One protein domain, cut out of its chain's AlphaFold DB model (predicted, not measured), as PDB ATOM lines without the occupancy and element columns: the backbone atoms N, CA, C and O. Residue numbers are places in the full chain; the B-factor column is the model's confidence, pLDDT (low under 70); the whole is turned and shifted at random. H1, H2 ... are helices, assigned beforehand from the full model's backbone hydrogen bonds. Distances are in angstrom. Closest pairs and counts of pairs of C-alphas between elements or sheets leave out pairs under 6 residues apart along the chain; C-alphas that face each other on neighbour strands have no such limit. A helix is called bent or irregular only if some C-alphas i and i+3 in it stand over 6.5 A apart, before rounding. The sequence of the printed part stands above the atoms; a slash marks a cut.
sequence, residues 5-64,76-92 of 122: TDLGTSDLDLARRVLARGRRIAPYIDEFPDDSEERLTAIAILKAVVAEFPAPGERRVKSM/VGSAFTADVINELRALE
ATOM      1  N   THR A   5     -44.853  40.774 -17.336       94.00
ATOM      2  CA  THR A   5     -46.213  40.979 -16.820       94.00
ATOM      3  C   THR A   5     -46.244  41.313 -15.333       94.00
ATOM      4  O   THR A   5     -47.151  42.012 -14.890       94.00
ATOM      5  N   ASP A   6     -45.240  40.876 -14.572       92.31
ATOM      6  CA  ASP A   6     -45.177  41.095 -13.126       92.31
ATOM      7  C   ASP A   6     -44.906  42.572 -12.799       92.31
ATOM      8  O   ASP A   6     -45.259  43.040 -11.718       92.31
ATOM      9  N   LEU A   7     -44.356  43.339 -13.754       91.31
ATOM     10  CA  LEU A   7     -44.079  44.773 -13.619       91.31
ATOM     11  C   LEU A   7     -45.317  45.667 -13.810       91.31
ATOM     12  O   LEU A   7     -45.228  46.872 -13.601       91.31
ATOM     13  N   GLY A   8     -46.477  45.114 -14.180       87.56
ATOM     14  CA  GLY A   8     -47.747  45.856 -14.188       87.56
ATOM     15  C   GLY A   8     -47.848  46.998 -15.210       87.56
ATOM     16  O   GLY A   8     -48.725  47.848 -15.082       87.56
ATOM     17  N   THR A   9     -46.979  47.033 -16.224       85.62
ATOM     18  CA  THR A   9     -47.025  48.027 -17.310       85.62
ATOM     19  C   THR A   9     -47.663  47.465 -18.576       85.62
ATOM     20  O   THR A   9     -47.518  46.285 -18.894       85.62
ATOM     21  N   SER A  10     -48.354  48.328 -19.323       86.31
ATOM     22  CA  SER A  10     -48.925  47.996 -20.633       86.31
ATOM     23  C   SER A  10     -47.877  47.963 -21.751       86.31
ATOM     24  O   SER A  10     -48.110  47.351 -22.793       86.31
ATOM     25  N   ASP A  11     -46.710  48.582 -21.542       86.81
ATOM     26  CA  ASP A  11     -45.583  48.553 -22.476       86.81
ATOM     27  C   ASP A  11     -44.664  47.358 -22.164       86.81
ATOM     28  O   ASP A  11     -43.711  47.445 -21.382       86.81
ATOM     29  N   LEU A  12     -44.954  46.216 -22.794       89.12
ATOM     30  CA  LEU A  12     -44.175  44.987 -22.619       89.12
ATOM     31  C   LEU A  12     -42.717  45.130 -23.084       89.12
ATOM     32  O   LEU A  12     -41.843  44.444 -22.555       89.12
ATOM     33  N   ASP A  13     -42.428  46.009 -24.043       88.38
ATOM     34  CA  ASP A  13     -41.066  46.202 -24.547       88.38
ATOM     35  C   ASP A  13     -40.233  47.069 -23.605       88.38
ATOM     36  O   ASP A  13     -39.024  46.859 -23.461       88.38
ATOM     37  N   LEU A  14     -40.854  48.021 -22.907       87.12
ATOM     38  CA  LEU A  14     -40.232  48.675 -21.760       87.12
ATOM     39  C   LEU A  14     -39.950  47.664 -20.643       87.12
ATOM     40  O   LEU A  14     -38.808  47.579 -20.193       87.12
ATOM     41  N   ALA A  15     -40.945  46.862 -20.251       91.38
ATOM     42  CA  ALA A  15     -40.786  45.864 -19.194       91.38
ATOM     43  C   ALA A  15     -39.645  44.879 -19.493       91.38
ATOM     44  O   ALA A  15     -38.804  44.616 -18.635       91.38
ATOM     45  N   ARG A  16     -39.559  44.378 -20.733       91.81
ATOM     46  CA  ARG A  16     -38.467  43.496 -21.176       91.81
ATOM     47  C   ARG A  16     -37.100  44.161 -21.071       91.81
ATOM     48  O   ARG A  16     -36.157  43.518 -20.618       91.81
ATOM     49  N   ARG A  17     -36.976  45.432 -21.471       90.62
ATOM     50  CA  ARG A  17     -35.706  46.172 -21.384       90.62
ATOM     51  C   ARG A  17     -35.295  46.440 -19.939       90.62
ATOM     52  O   ARG A  17     -34.124  46.264 -19.613       90.62
ATOM     53  N   VAL A  18     -36.245  46.812 -19.080       92.25
ATOM     54  CA  VAL A  18     -36.004  46.992 -17.641       92.25
ATOM     55  C   VAL A  18     -35.563  45.674 -17.010       92.25
ATOM     56  O   VAL A  18     -34.531  45.651 -16.349       92.25
ATOM     57  N   LEU A  19     -36.249  44.561 -17.290       94.31
ATOM     58  CA  LEU A  19     -35.844  43.242 -16.793       94.31
ATOM     59  C   LEU A  19     -34.467  42.820 -17.303       94.31
ATOM     60  O   LEU A  19     -33.653  42.339 -16.524       94.31
ATOM     61  N   ALA A  20     -34.174  43.021 -18.590       92.31
ATOM     62  CA  ALA A  20     -32.863  42.705 -19.150       92.31
ATOM     63  C   ALA A  20     -31.743  43.492 -18.451       92.31
ATOM     64  O   ALA A  20     -30.673  42.948 -18.177       92.31
ATOM     65  N   ARG A  21     -31.994  44.766 -18.124       92.00
ATOM     66  CA  ARG A  21     -31.045  45.596 -17.377       92.00
ATOM     67  C   ARG A  21     -30.936  45.168 -15.913       92.00
ATOM     68  O   ARG A  21     -29.815  45.044 -15.430       92.00
ATOM     69  N   GLY A  22     -32.058  44.892 -15.252       92.69
ATOM     70  CA  GLY A  22     -32.110  44.394 -13.876       92.69
ATOM     71  C   GLY A  22     -31.317  43.099 -13.708       92.69
ATOM     72  O   GLY A  22     -30.424  43.043 -12.873       92.69
ATOM     73  N   ARG A  23     -31.521  42.119 -14.596       93.38
ATOM     74  CA  ARG A  23     -30.770  40.847 -14.630       93.38
ATOM     75  C   ARG A  23     -29.269  41.023 -14.802       93.38
ATOM     76  O   ARG A  23     -28.484  40.240 -14.288       93.38
ATOM     77  N   ARG A  24     -28.851  42.048 -15.546       90.94
ATOM     78  CA  ARG A  24     -27.426  42.354 -15.715       90.94
ATOM     79  C   ARG A  24     -26.799  42.901 -14.430       90.94
ATOM     80  O   ARG A  24     -25.597  42.748 -14.242       90.94
ATOM     81  N   ILE A  25     -27.583  43.581 -13.597       90.38
ATOM     82  CA  ILE A  25     -27.131  44.150 -12.320       90.38
ATOM     83  C   ILE A  25     -27.189  43.097 -11.211       90.38
ATOM     84  O   ILE A  25     -26.247  42.998 -10.432       90.38
ATOM     85  N   ALA A  26     -28.273  42.328 -11.177       91.81
ATOM     86  CA  ALA A  26     -28.589  41.331 -10.170       91.81
ATOM     87  C   ALA A  26     -29.094  40.057 -10.880       91.81
ATOM     88  O   ALA A  26     -30.292  39.926 -11.137       91.81
ATOM     89  N   PRO A  27     -28.199  39.137 -11.281       90.44
ATOM     90  CA  PRO A  27     -28.578  37.933 -12.028       90.44
ATOM     91  C   PRO A  27     -29.402  36.936 -11.196       90.44
ATOM     92  O   PRO A  27     -30.201  36.196 -11.761       90.44
ATOM     93  N   TYR A  28     -29.273  36.970  -9.868       89.94
ATOM     94  CA  TYR A  28     -29.973  36.090  -8.922       89.94
ATOM     95  C   TYR A  28     -31.471  36.372  -8.764       89.94
ATOM     96  O   TYR A  28     -32.185  35.554  -8.194       89.94
ATOM     97  N   ILE A  29     -31.990  37.497  -9.271       90.81
ATOM     98  CA  ILE A  29     -33.399  37.879  -9.058       90.81
ATOM     99  C   ILE A  29     -34.407  36.874  -9.635       90.81
ATOM    100  O   ILE A  29     -35.572  36.868  -9.241       90.81
ATOM    101  N   ASP A  30     -33.987  36.038 -10.590       89.38
ATOM    102  CA  ASP A  30     -34.836  34.984 -11.150       89.38
ATOM    103  C   ASP A  30     -34.838  33.693 -10.323       89.38
ATOM    104  O   ASP A  30     -35.739  32.870 -10.533       89.38
ATOM    105  N   GLU A  31     -33.877  33.540  -9.410       90.44
ATOM    106  CA  GLU A  31     -33.684  32.363  -8.559       90.44
ATOM    107  C   GLU A  31     -34.465  32.438  -7.245       90.44
ATOM    108  O   GLU A  31     -34.640  31.420  -6.576       90.44
ATOM    109  N   PHE A  32     -34.998  33.613  -6.895       90.75
ATOM    110  CA  PHE A  32     -35.871  33.736  -5.735       90.75
ATOM    111  C   PHE A  32     -37.134  32.866  -5.880       90.75
ATOM    112  O   PHE A  32     -37.741  32.843  -6.963       90.75
ATOM    113  N   PRO A  33     -37.569  32.187  -4.799       90.31
ATOM    114  CA  PRO A  33     -38.831  31.455  -4.776       90.31
ATOM    115  C   PRO A  33     -40.023  32.353  -5.130       90.31
ATOM    116  O   PRO A  33     -40.032  33.543  -4.821       90.31
ATOM    117  N   ASP A  34     -41.053  31.784  -5.761       85.25
ATOM    118  CA  ASP A  34     -42.166  32.578  -6.302       85.25
ATOM    119  C   ASP A  34     -42.952  33.362  -5.228       85.25
ATOM    120  O   ASP A  34     -43.439  34.456  -5.533       85.25
ATOM    121  N   ASP A  35     -42.982  32.859  -3.990       86.62
ATOM    122  CA  ASP A  35     -43.664  33.452  -2.829       86.62
ATOM    123  C   ASP A  35     -42.702  34.132  -1.831       86.62
ATOM    124  O   ASP A  35     -43.067  34.375  -0.681       86.62
ATOM    125  N   SER A  36     -41.455  34.401  -2.228       91.56
ATOM    126  CA  SER A  36     -40.462  35.013  -1.339       91.56
ATOM    127  C   SER A  36     -40.613  36.539  -1.267       91.56
ATOM    128  O   SER A  36     -40.911  37.207  -2.266       91.56
ATOM    129  N   GLU A  37     -40.368  37.113  -0.088       93.31
ATOM    130  CA  GLU A  37     -40.387  38.568   0.117       93.31
ATOM    131  C   GLU A  37     -39.297  39.268  -0.711       93.31
ATOM    132  O   GLU A  37     -39.504  40.371  -1.219       93.31
ATOM    133  N   GLU A  38     -38.158  38.614  -0.938       93.31
ATOM    134  CA  GLU A  38     -37.070  39.113  -1.784       93.31
ATOM    135  C   GLU A  38     -37.525  39.248  -3.241       93.31
ATOM    136  O   GLU A  38     -37.248  40.260  -3.891       93.31
ATOM    137  N   ARG A  39     -38.297  38.275  -3.748       93.62
ATOM    138  CA  ARG A  39     -38.880  38.342  -5.092       93.62
ATOM    139  C   ARG A  39     -39.863  39.499  -5.211       93.62
ATOM    140  O   ARG A  39     -39.816  40.245  -6.192       93.62
ATOM    141  N   LEU A  40     -40.745  39.664  -4.226       94.62
ATOM    142  CA  LEU A  40     -41.708  40.767  -4.196       94.62
ATOM    143  C   LEU A  40     -40.999  42.124  -4.126       94.62
ATOM    144  O   LEU A  40     -41.372  43.053  -4.848       94.62
ATOM    145  N   THR A  41     -39.929  42.211  -3.336       95.62
ATOM    146  CA  THR A  41     -39.092  43.408  -3.203       95.62
ATOM    147  C   THR A  41     -38.386  43.742  -4.517       95.62
ATOM    148  O   THR A  41     -38.470  44.876  -4.990       95.62
ATOM    149  N   ALA A  42     -37.782  42.756  -5.187       95.44
ATOM    150  CA  ALA A  42     -37.172  42.946  -6.503       95.44
ATOM    151  C   ALA A  42     -38.193  43.448  -7.541       95.44
ATOM    152  O   ALA A  42     -37.909  44.373  -8.305       95.44
ATOM    153  N   ILE A  43     -39.408  42.886  -7.550       95.56
ATOM    154  CA  ILE A  43     -40.496  43.348  -8.424       95.56
ATOM    155  C   ILE A  43     -40.871  44.801  -8.108       95.56
ATOM    156  O   ILE A  43     -41.084  45.582  -9.037       95.56
ATOM    157  N   ALA A  44     -40.950  45.183  -6.832       95.56
ATOM    158  CA  ALA A  44     -41.286  46.545  -6.420       95.56
ATOM    159  C   ALA A  44     -40.238  47.570  -6.888       95.56
ATOM    160  O   ALA A  44     -40.609  48.581  -7.488       95.56
ATOM    161  N   ILE A  45     -38.947  47.272  -6.716       95.19
ATOM    162  CA  ILE A  45     -37.850  48.133  -7.190       95.19
ATOM    163  C   ILE A  45     -37.926  48.302  -8.715       95.19
ATOM    164  O   ILE A  45     -37.886  49.414  -9.242       95.19
ATOM    165  N   LEU A  46     -38.120  47.208  -9.456       94.75
ATOM    166  CA  LEU A  46     -38.213  47.264 -10.918       94.75
ATOM    167  C   LEU A  46     -39.486  47.979 -11.405       94.75
ATOM    168  O   LEU A  46     -39.462  48.613 -12.460       94.75
ATOM    169  N   LYS A  47     -40.585  47.927 -10.644       94.62
ATOM    170  CA  LYS A  47     -41.788  48.735 -10.901       94.62
ATOM    171  C   LYS A  47     -41.525  50.223 -10.719       94.62
ATOM    172  O   LYS A  47     -41.980  50.999 -11.558       94.62
ATOM    173  N   ALA A  48     -40.784  50.613  -9.682       92.25
ATOM    174  CA  ALA A  48     -40.392  52.004  -9.477       92.25
ATOM    175  C   ALA A  48     -39.590  52.526 -10.683       92.25
ATOM    176  O   ALA A  48     -39.925  53.567 -11.239       92.25
ATOM    177  N   VAL A  49     -38.645  51.730 -11.198       92.06
ATOM    178  CA  VAL A  49     -37.898  52.061 -12.427       92.06
ATOM    179  C   VAL A  49     -38.813  52.224 -13.643       92.06
ATOM    180  O   VAL A  49     -38.604  53.110 -14.467       92.06
ATOM    181  N   VAL A  50     -39.828  51.368 -13.796       90.88
ATOM    182  CA  VAL A  50     -40.800  51.493 -14.896       90.88
ATOM    183  C   VAL A  50     -41.640  52.767 -14.765       90.88
ATOM    184  O   VAL A  50     -41.936  53.388 -15.786       90.88
ATOM    185  N   ALA A  51     -42.001  53.161 -13.543       88.56
ATOM    186  CA  ALA A  51     -42.823  54.338 -13.264       88.56
ATOM    187  C   ALA A  51     -42.130  55.667 -13.617       88.56
ATOM    188  O   ALA A  51     -42.814  56.631 -13.948       88.56
ATOM    189  N   GLU A  52     -40.795  55.702 -13.643       86.44
ATOM    190  CA  GLU A  52     -40.014  56.865 -14.097       86.44
ATOM    191  C   GLU A  52     -40.204  57.181 -15.591       86.44
ATOM    192  O   GLU A  52     -39.817  58.250 -16.075       86.44
ATOM    193  N   PHE A  53     -40.793  56.263 -16.364       82.56
ATOM    194  CA  PHE A  53     -40.996  56.467 -17.790       82.56
ATOM    195  C   PHE A  53     -42.403  56.969 -18.124       82.56
ATOM    196  O   PHE A  53     -43.395  56.400 -17.668       82.56
ATOM    197  N   PRO A  54     -42.514  57.980 -19.012       72.94
ATOM    198  CA  PRO A  54     -43.810  58.466 -19.458       72.94
ATOM    199  C   PRO A  54     -44.561  57.384 -20.235       72.94
ATOM    200  O   PRO A  54     -43.954  56.508 -20.871       72.94
ATOM    201  N   ALA A  55     -45.892  57.475 -20.217       68.50
ATOM    202  CA  ALA A  55     -46.771  56.513 -20.864       68.50
ATOM    203  C   ALA A  55     -46.406  56.330 -22.357       68.50
ATOM    204  O   ALA A  55     -45.976  57.281 -23.022       68.50
ATOM    205  N   PRO A  56     -46.602  55.126 -22.932       61.00
ATOM    206  CA  PRO A  56     -46.138  54.779 -24.283       61.00
ATOM    207  C   PRO A  56     -46.617  55.722 -25.407       61.00
ATOM    208  O   PRO A  56     -45.968  55.806 -26.453       61.00
ATOM    209  N   GLY A  57     -47.705  56.473 -25.199       55.72
ATOM    210  CA  GLY A  57     -48.201  57.493 -26.131       55.72
ATOM    211  C   GLY A  57     -47.405  58.808 -26.144       55.72
ATOM    212  O   GLY A  57     -47.275  59.429 -27.194       55.72
ATOM    213  N   GLU A  58     -46.810  59.212 -25.021       55.75
ATOM    214  CA  GLU A  58     -46.079  60.486 -24.895       55.75
ATOM    215  C   GLU A  58     -44.637  60.386 -25.411       55.75
ATOM    216  O   GLU A  58     -44.076  61.351 -25.937       55.75
ATOM    217  N   ARG A  59     -44.042  59.186 -25.345       54.91
ATOM    218  CA  ARG A  59     -42.690  58.918 -25.865       54.91
ATOM    219  C   ARG A  59     -42.557  59.158 -27.368       54.91
ATOM    220  O   ARG A  59     -41.513  59.641 -27.800       54.91
ATOM    221  N   ARG A  60     -43.592  58.851 -28.164       49.44
ATOM    222  CA  ARG A  60     -43.565  59.062 -29.628       49.44
ATOM    223  C   ARG A  60     -43.553  60.537 -30.021       49.44
ATOM    224  O   ARG A  60     -43.075  60.855 -31.102       49.44
ATOM    225  N   VAL A  61     -44.055  61.426 -29.166       49.47
ATOM    226  CA  VAL A  61     -44.123  62.864 -29.466       49.47
ATOM    227  C   VAL A  61     -42.789  63.558 -29.163       49.47
ATOM    228  O   VAL A  61     -42.398  64.480 -29.873       49.47
ATOM    229  N   LYS A  62     -42.029  63.075 -28.168       47.09
ATOM    230  CA  LYS A  62     -40.732  63.658 -27.770       47.09
ATOM    231  C   LYS A  62     -39.560  63.343 -28.713       47.09
ATOM    232  O   LYS A  62     -38.527  63.997 -28.608       47.09
ATOM    233  N   SER A  63     -39.687  62.376 -29.626       46.03
ATOM    234  CA  SER A  63     -38.607  62.009 -30.559       46.03
ATOM    235  C   SER A  63     -38.528  62.879 -31.823       46.03
ATOM    236  O   SER A  63     -37.558  62.758 -32.571       46.03
ATOM    237  N   MET A  64     -39.462  63.813 -32.047       46.50
ATOM    238  CA  MET A  64     -39.318  64.858 -33.072       46.50
ATOM    239  C   MET A  64     -38.566  66.078 -32.512       46.50
ATOM    240  O   MET A  64     -39.145  67.141 -32.301       46.50
ATOM    241  N   VAL A  76     -33.102  53.443 -20.975       75.94
ATOM    242  CA  VAL A  76     -33.419  52.617 -19.807       75.94
ATOM    243  C   VAL A  76     -32.287  52.688 -18.782       75.94
ATOM    244  O   VAL A  76     -32.552  52.625 -17.587       75.94
ATOM    245  N   GLY A  77     -31.045  52.899 -19.234       74.31
ATOM    246  CA  GLY A  77     -29.886  53.081 -18.370       74.31
ATOM    247  C   GLY A  77     -30.004  54.244 -17.383       74.31
ATOM    248  O   GLY A  77     -29.549  54.090 -16.253       74.31
ATOM    249  N   SER A  78     -30.639  55.364 -17.750       80.75
ATOM    250  CA  SER A  78     -30.701  56.548 -16.880       80.75
ATOM    251  C   SER A  78     -31.674  56.403 -15.710       80.75
ATOM    252  O   SER A  78     -31.510  57.087 -14.706       80.75
ATOM    253  N   ALA A  79     -32.674  55.522 -15.824       84.94
ATOM    254  CA  ALA A  79     -33.617  55.243 -14.737       84.94
ATOM    255  C   ALA A  79     -33.042  54.290 -13.673       84.94
ATOM    256  O   ALA A  79     -33.564  54.213 -12.567       84.94
ATOM    257  N   PHE A  80     -31.949  53.582 -13.979       89.00
ATOM    258  CA  PHE A  80     -31.191  52.821 -12.984       89.00
ATOM    259  C   PHE A  80     -30.183  53.746 -12.305       89.00
ATOM    260  O   PHE A  80     -29.006  53.790 -12.671       89.00
ATOM    261  N   THR A  81     -30.664  54.506 -11.325       91.00
ATOM    262  CA  THR A  81     -29.813  55.342 -10.473       91.00
ATOM    263  C   THR A  81     -28.880  54.476  -9.620       91.00
ATOM    264  O   THR A  81     -29.072  53.266  -9.482       91.00
ATOM    265  N   ALA A  82     -27.849  55.090  -9.032       91.25
ATOM    266  CA  ALA A  82     -26.943  54.387  -8.120       91.25
ATOM    267  C   ALA A  82     -27.693  53.735  -6.946       91.25
ATOM    268  O   ALA A  82     -27.322  52.650  -6.513       91.25
ATOM    269  N   ASP A  83     -28.765  54.379  -6.486       91.62
ATOM    270  CA  ASP A  83     -29.617  53.896  -5.407       91.62
ATOM    271  C   ASP A  83     -30.341  52.601  -5.800       91.62
ATOM    272  O   ASP A  83     -30.099  51.565  -5.193       91.62
ATOM    273  N   VAL A  84     -31.059  52.601  -6.930       92.38
ATOM    274  CA  VAL A  84     -31.717  51.404  -7.491       92.38
ATOM    275  C   VAL A  84     -30.728  50.254  -7.702       92.38
ATOM    276  O   VAL A  84     -31.041  49.086  -7.474       92.38
ATOM    277  N   ILE A  85     -29.517  50.567  -8.173       92.62
ATOM    278  CA  ILE A  85     -28.466  49.562  -8.368       92.62
ATOM    279  C   ILE A  85     -28.055  48.948  -7.025       92.62
ATOM    280  O   ILE A  85     -27.902  47.730  -6.946       92.62
ATOM    281  N   ASN A  86     -27.868  49.773  -5.994       92.12
ATOM    282  CA  ASN A  86     -27.488  49.319  -4.661       92.12
ATOM    283  C   ASN A  86     -28.614  48.527  -3.992       92.12
ATOM    284  O   ASN A  86     -28.333  47.485  -3.415       92.12
ATOM    285  N   GLU A  87     -29.868  48.962  -4.119       93.56
ATOM    286  CA  GLU A  87     -31.036  48.241  -3.606       93.56
ATOM    287  C   GLU A  87     -31.166  46.856  -4.244       93.56
ATOM    288  O   GLU A  87     -31.312  45.864  -3.537       93.56
ATOM    289  N   LEU A  88     -31.039  46.759  -5.575       92.31
ATOM    290  CA  LEU A  88     -31.056  45.461  -6.252       92.31
ATOM    291  C   LEU A  88     -29.906  44.575  -5.777       92.31
ATOM    292  O   LEU A  88     -30.141  43.399  -5.512       92.31
ATOM    293  N   ARG A  89     -28.694  45.134  -5.645       91.94
ATOM    294  CA  ARG A  89     -27.504  44.432  -5.132       91.94
ATOM    295  C   ARG A  89     -27.647  43.982  -3.681       91.94
ATOM    296  O   ARG A  89     -27.133  42.933  -3.332       91.94
ATOM    297  N   ALA A  90     -28.359  44.733  -2.849       92.00
ATOM    298  CA  ALA A  90     -28.580  44.379  -1.451       92.00
ATOM    299  C   ALA A  90     -29.453  43.126  -1.279       92.00
ATOM    300  O   ALA A  90     -29.415  42.506  -0.223       92.00
ATOM    301  N   LEU A  91     -30.212  42.739  -2.312       92.75
ATOM    302  CA  LEU A  91     -30.975  41.488  -2.333       92.75
ATOM    303  C   LEU A  91     -30.108  40.257  -2.644       92.75
ATOM    304  O   LEU A  91     -30.651  39.163  -2.768       92.75
ATOM    305  N   GLU A  92     -28.798  40.411  -2.841       91.69
ATOM    306  CA  GLU A  92     -27.901  39.294  -3.131       91.69
ATOM    307  C   GLU A  92     -28.022  38.205  -2.050       91.69
ATOM    308  O   GLU A  92     -27.812  38.494  -0.870       91.69
TER     309      GLU A  92
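What this domain is: This is residues 5 to 64 and 76 to 92 of the 122 residues of an uncharacterized protein of Agrococcus pavilionensis RW1 (UniProt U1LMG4). Two helices, H3 and H6, lie side by side and run opposite ways, and H1 crosses over this pair on one side, steeply to both, with its last residues reaching H6. The two short helices H2 and H5 sit round this three-helix core, while residues 57 to 64, of which 57 to 62 belong to H4, stick out as a free tail that adds to the length. The printed part has 77 residues with six named helices, in the order H1, H2, H3, H4, H5, H6, and no named strand; the class is all helix. The whole is compact, with a radius of gyration of the C-alphas of 12.9 A, yet elongated in outline, spanning 42 by 24 by 16 A.

Where its parts are: The printed part begins at Thr 5, whose C-alpha is at (-46.213, 40.979, -16.820). H1 covers residues 12 to 25 and measures 19.9 A from C-alpha 12 at (-44.175, 44.987, -22.619) to C-alpha 25. H2, residues 27 to 30, is 7.0 A long and only just irregular, that length being the distance between C-alphas 27 and 30, against about 5 A in a regular helix. H3, residues 37 to 51, is the longest helix by residues and measures 20.8 A, beginning with C-alpha 37 at (-40.387, 38.568, 0.117). H4, residues 56 to 62, measures 11.0 A; it is neither bent nor irregular, but only just: C-alphas 57 and 60 are 6.0 A apart. H5, residues 76 to 79, measures 5.7 A. H6, residues 82 to 90, measures 12.1 A and ends with C-alpha 90 at (-28.580, 44.379, -1.451).

How they stand to each other: H1 is the hub and touches three helices, H3, H5 and H6. It touches H3 at a steep tilt of 56 degrees, opposite ways, and the closest C-alphas are those of Val 18 and Leu 46, 7.1 A apart; H3 touches H1 with residues 46 to 50 alone. H1 touches H6 with residues 22 to 25 alone, Ile 25 and Ile 85 having the closest C-alphas at 6.8 A; the two run the same way at a steep tilt of 68 degrees, only just short of about perpendicular. H1 touches H5 with residues 17 to 21 alone, the closest C-alphas being those of Val 18 and Val 76, 6.6 A apart. H3 and H6 touch at a shallow tilt of 17 degrees, opposite ways, with the C-alphas of Ala 42 and Leu 88 closest at 6.6 A. Of these three touching pairs with a tilt, 1 is shallow, and the helix packing is only just mostly crossed. H2 is close to H3 but not clearly touching, the closest C-alphas being those of Ile 29 and Arg 39 at 6.8 A, and H2 and H6 are near each other. H4 is apart from H1, H2, H3, H5 and H6. In H1, H3 and H6 every O i to N i+4 pair is within hydrogen-bond range; in H4 it is 1 of 3, beside 2 of 4 O i to N i+3 pairs, and H2 and H5 are too short for an O i to N i+4 pair.

The domain as a whole: The two C-alphas farthest apart are those of Asp 35 and Met 64, 43.8 A. Without the free residues 57 to 64, the body of 69 residues spans 31 by 25 by 16 A. Residues 65 to 75 are not printed, and C-alphas 64 and 76 stand 19.0 A apart across this cut, which falls in the link from H4 to H5. Of the links printed whole, H1 to H2, H3 to H4 and H5 to H6 are tight, and H2 to H3, with 6 residues, is short. The mean pLDDT of the printed part is 85.5; residues 55 to 64 are under 70, and H4 has a mean of 53.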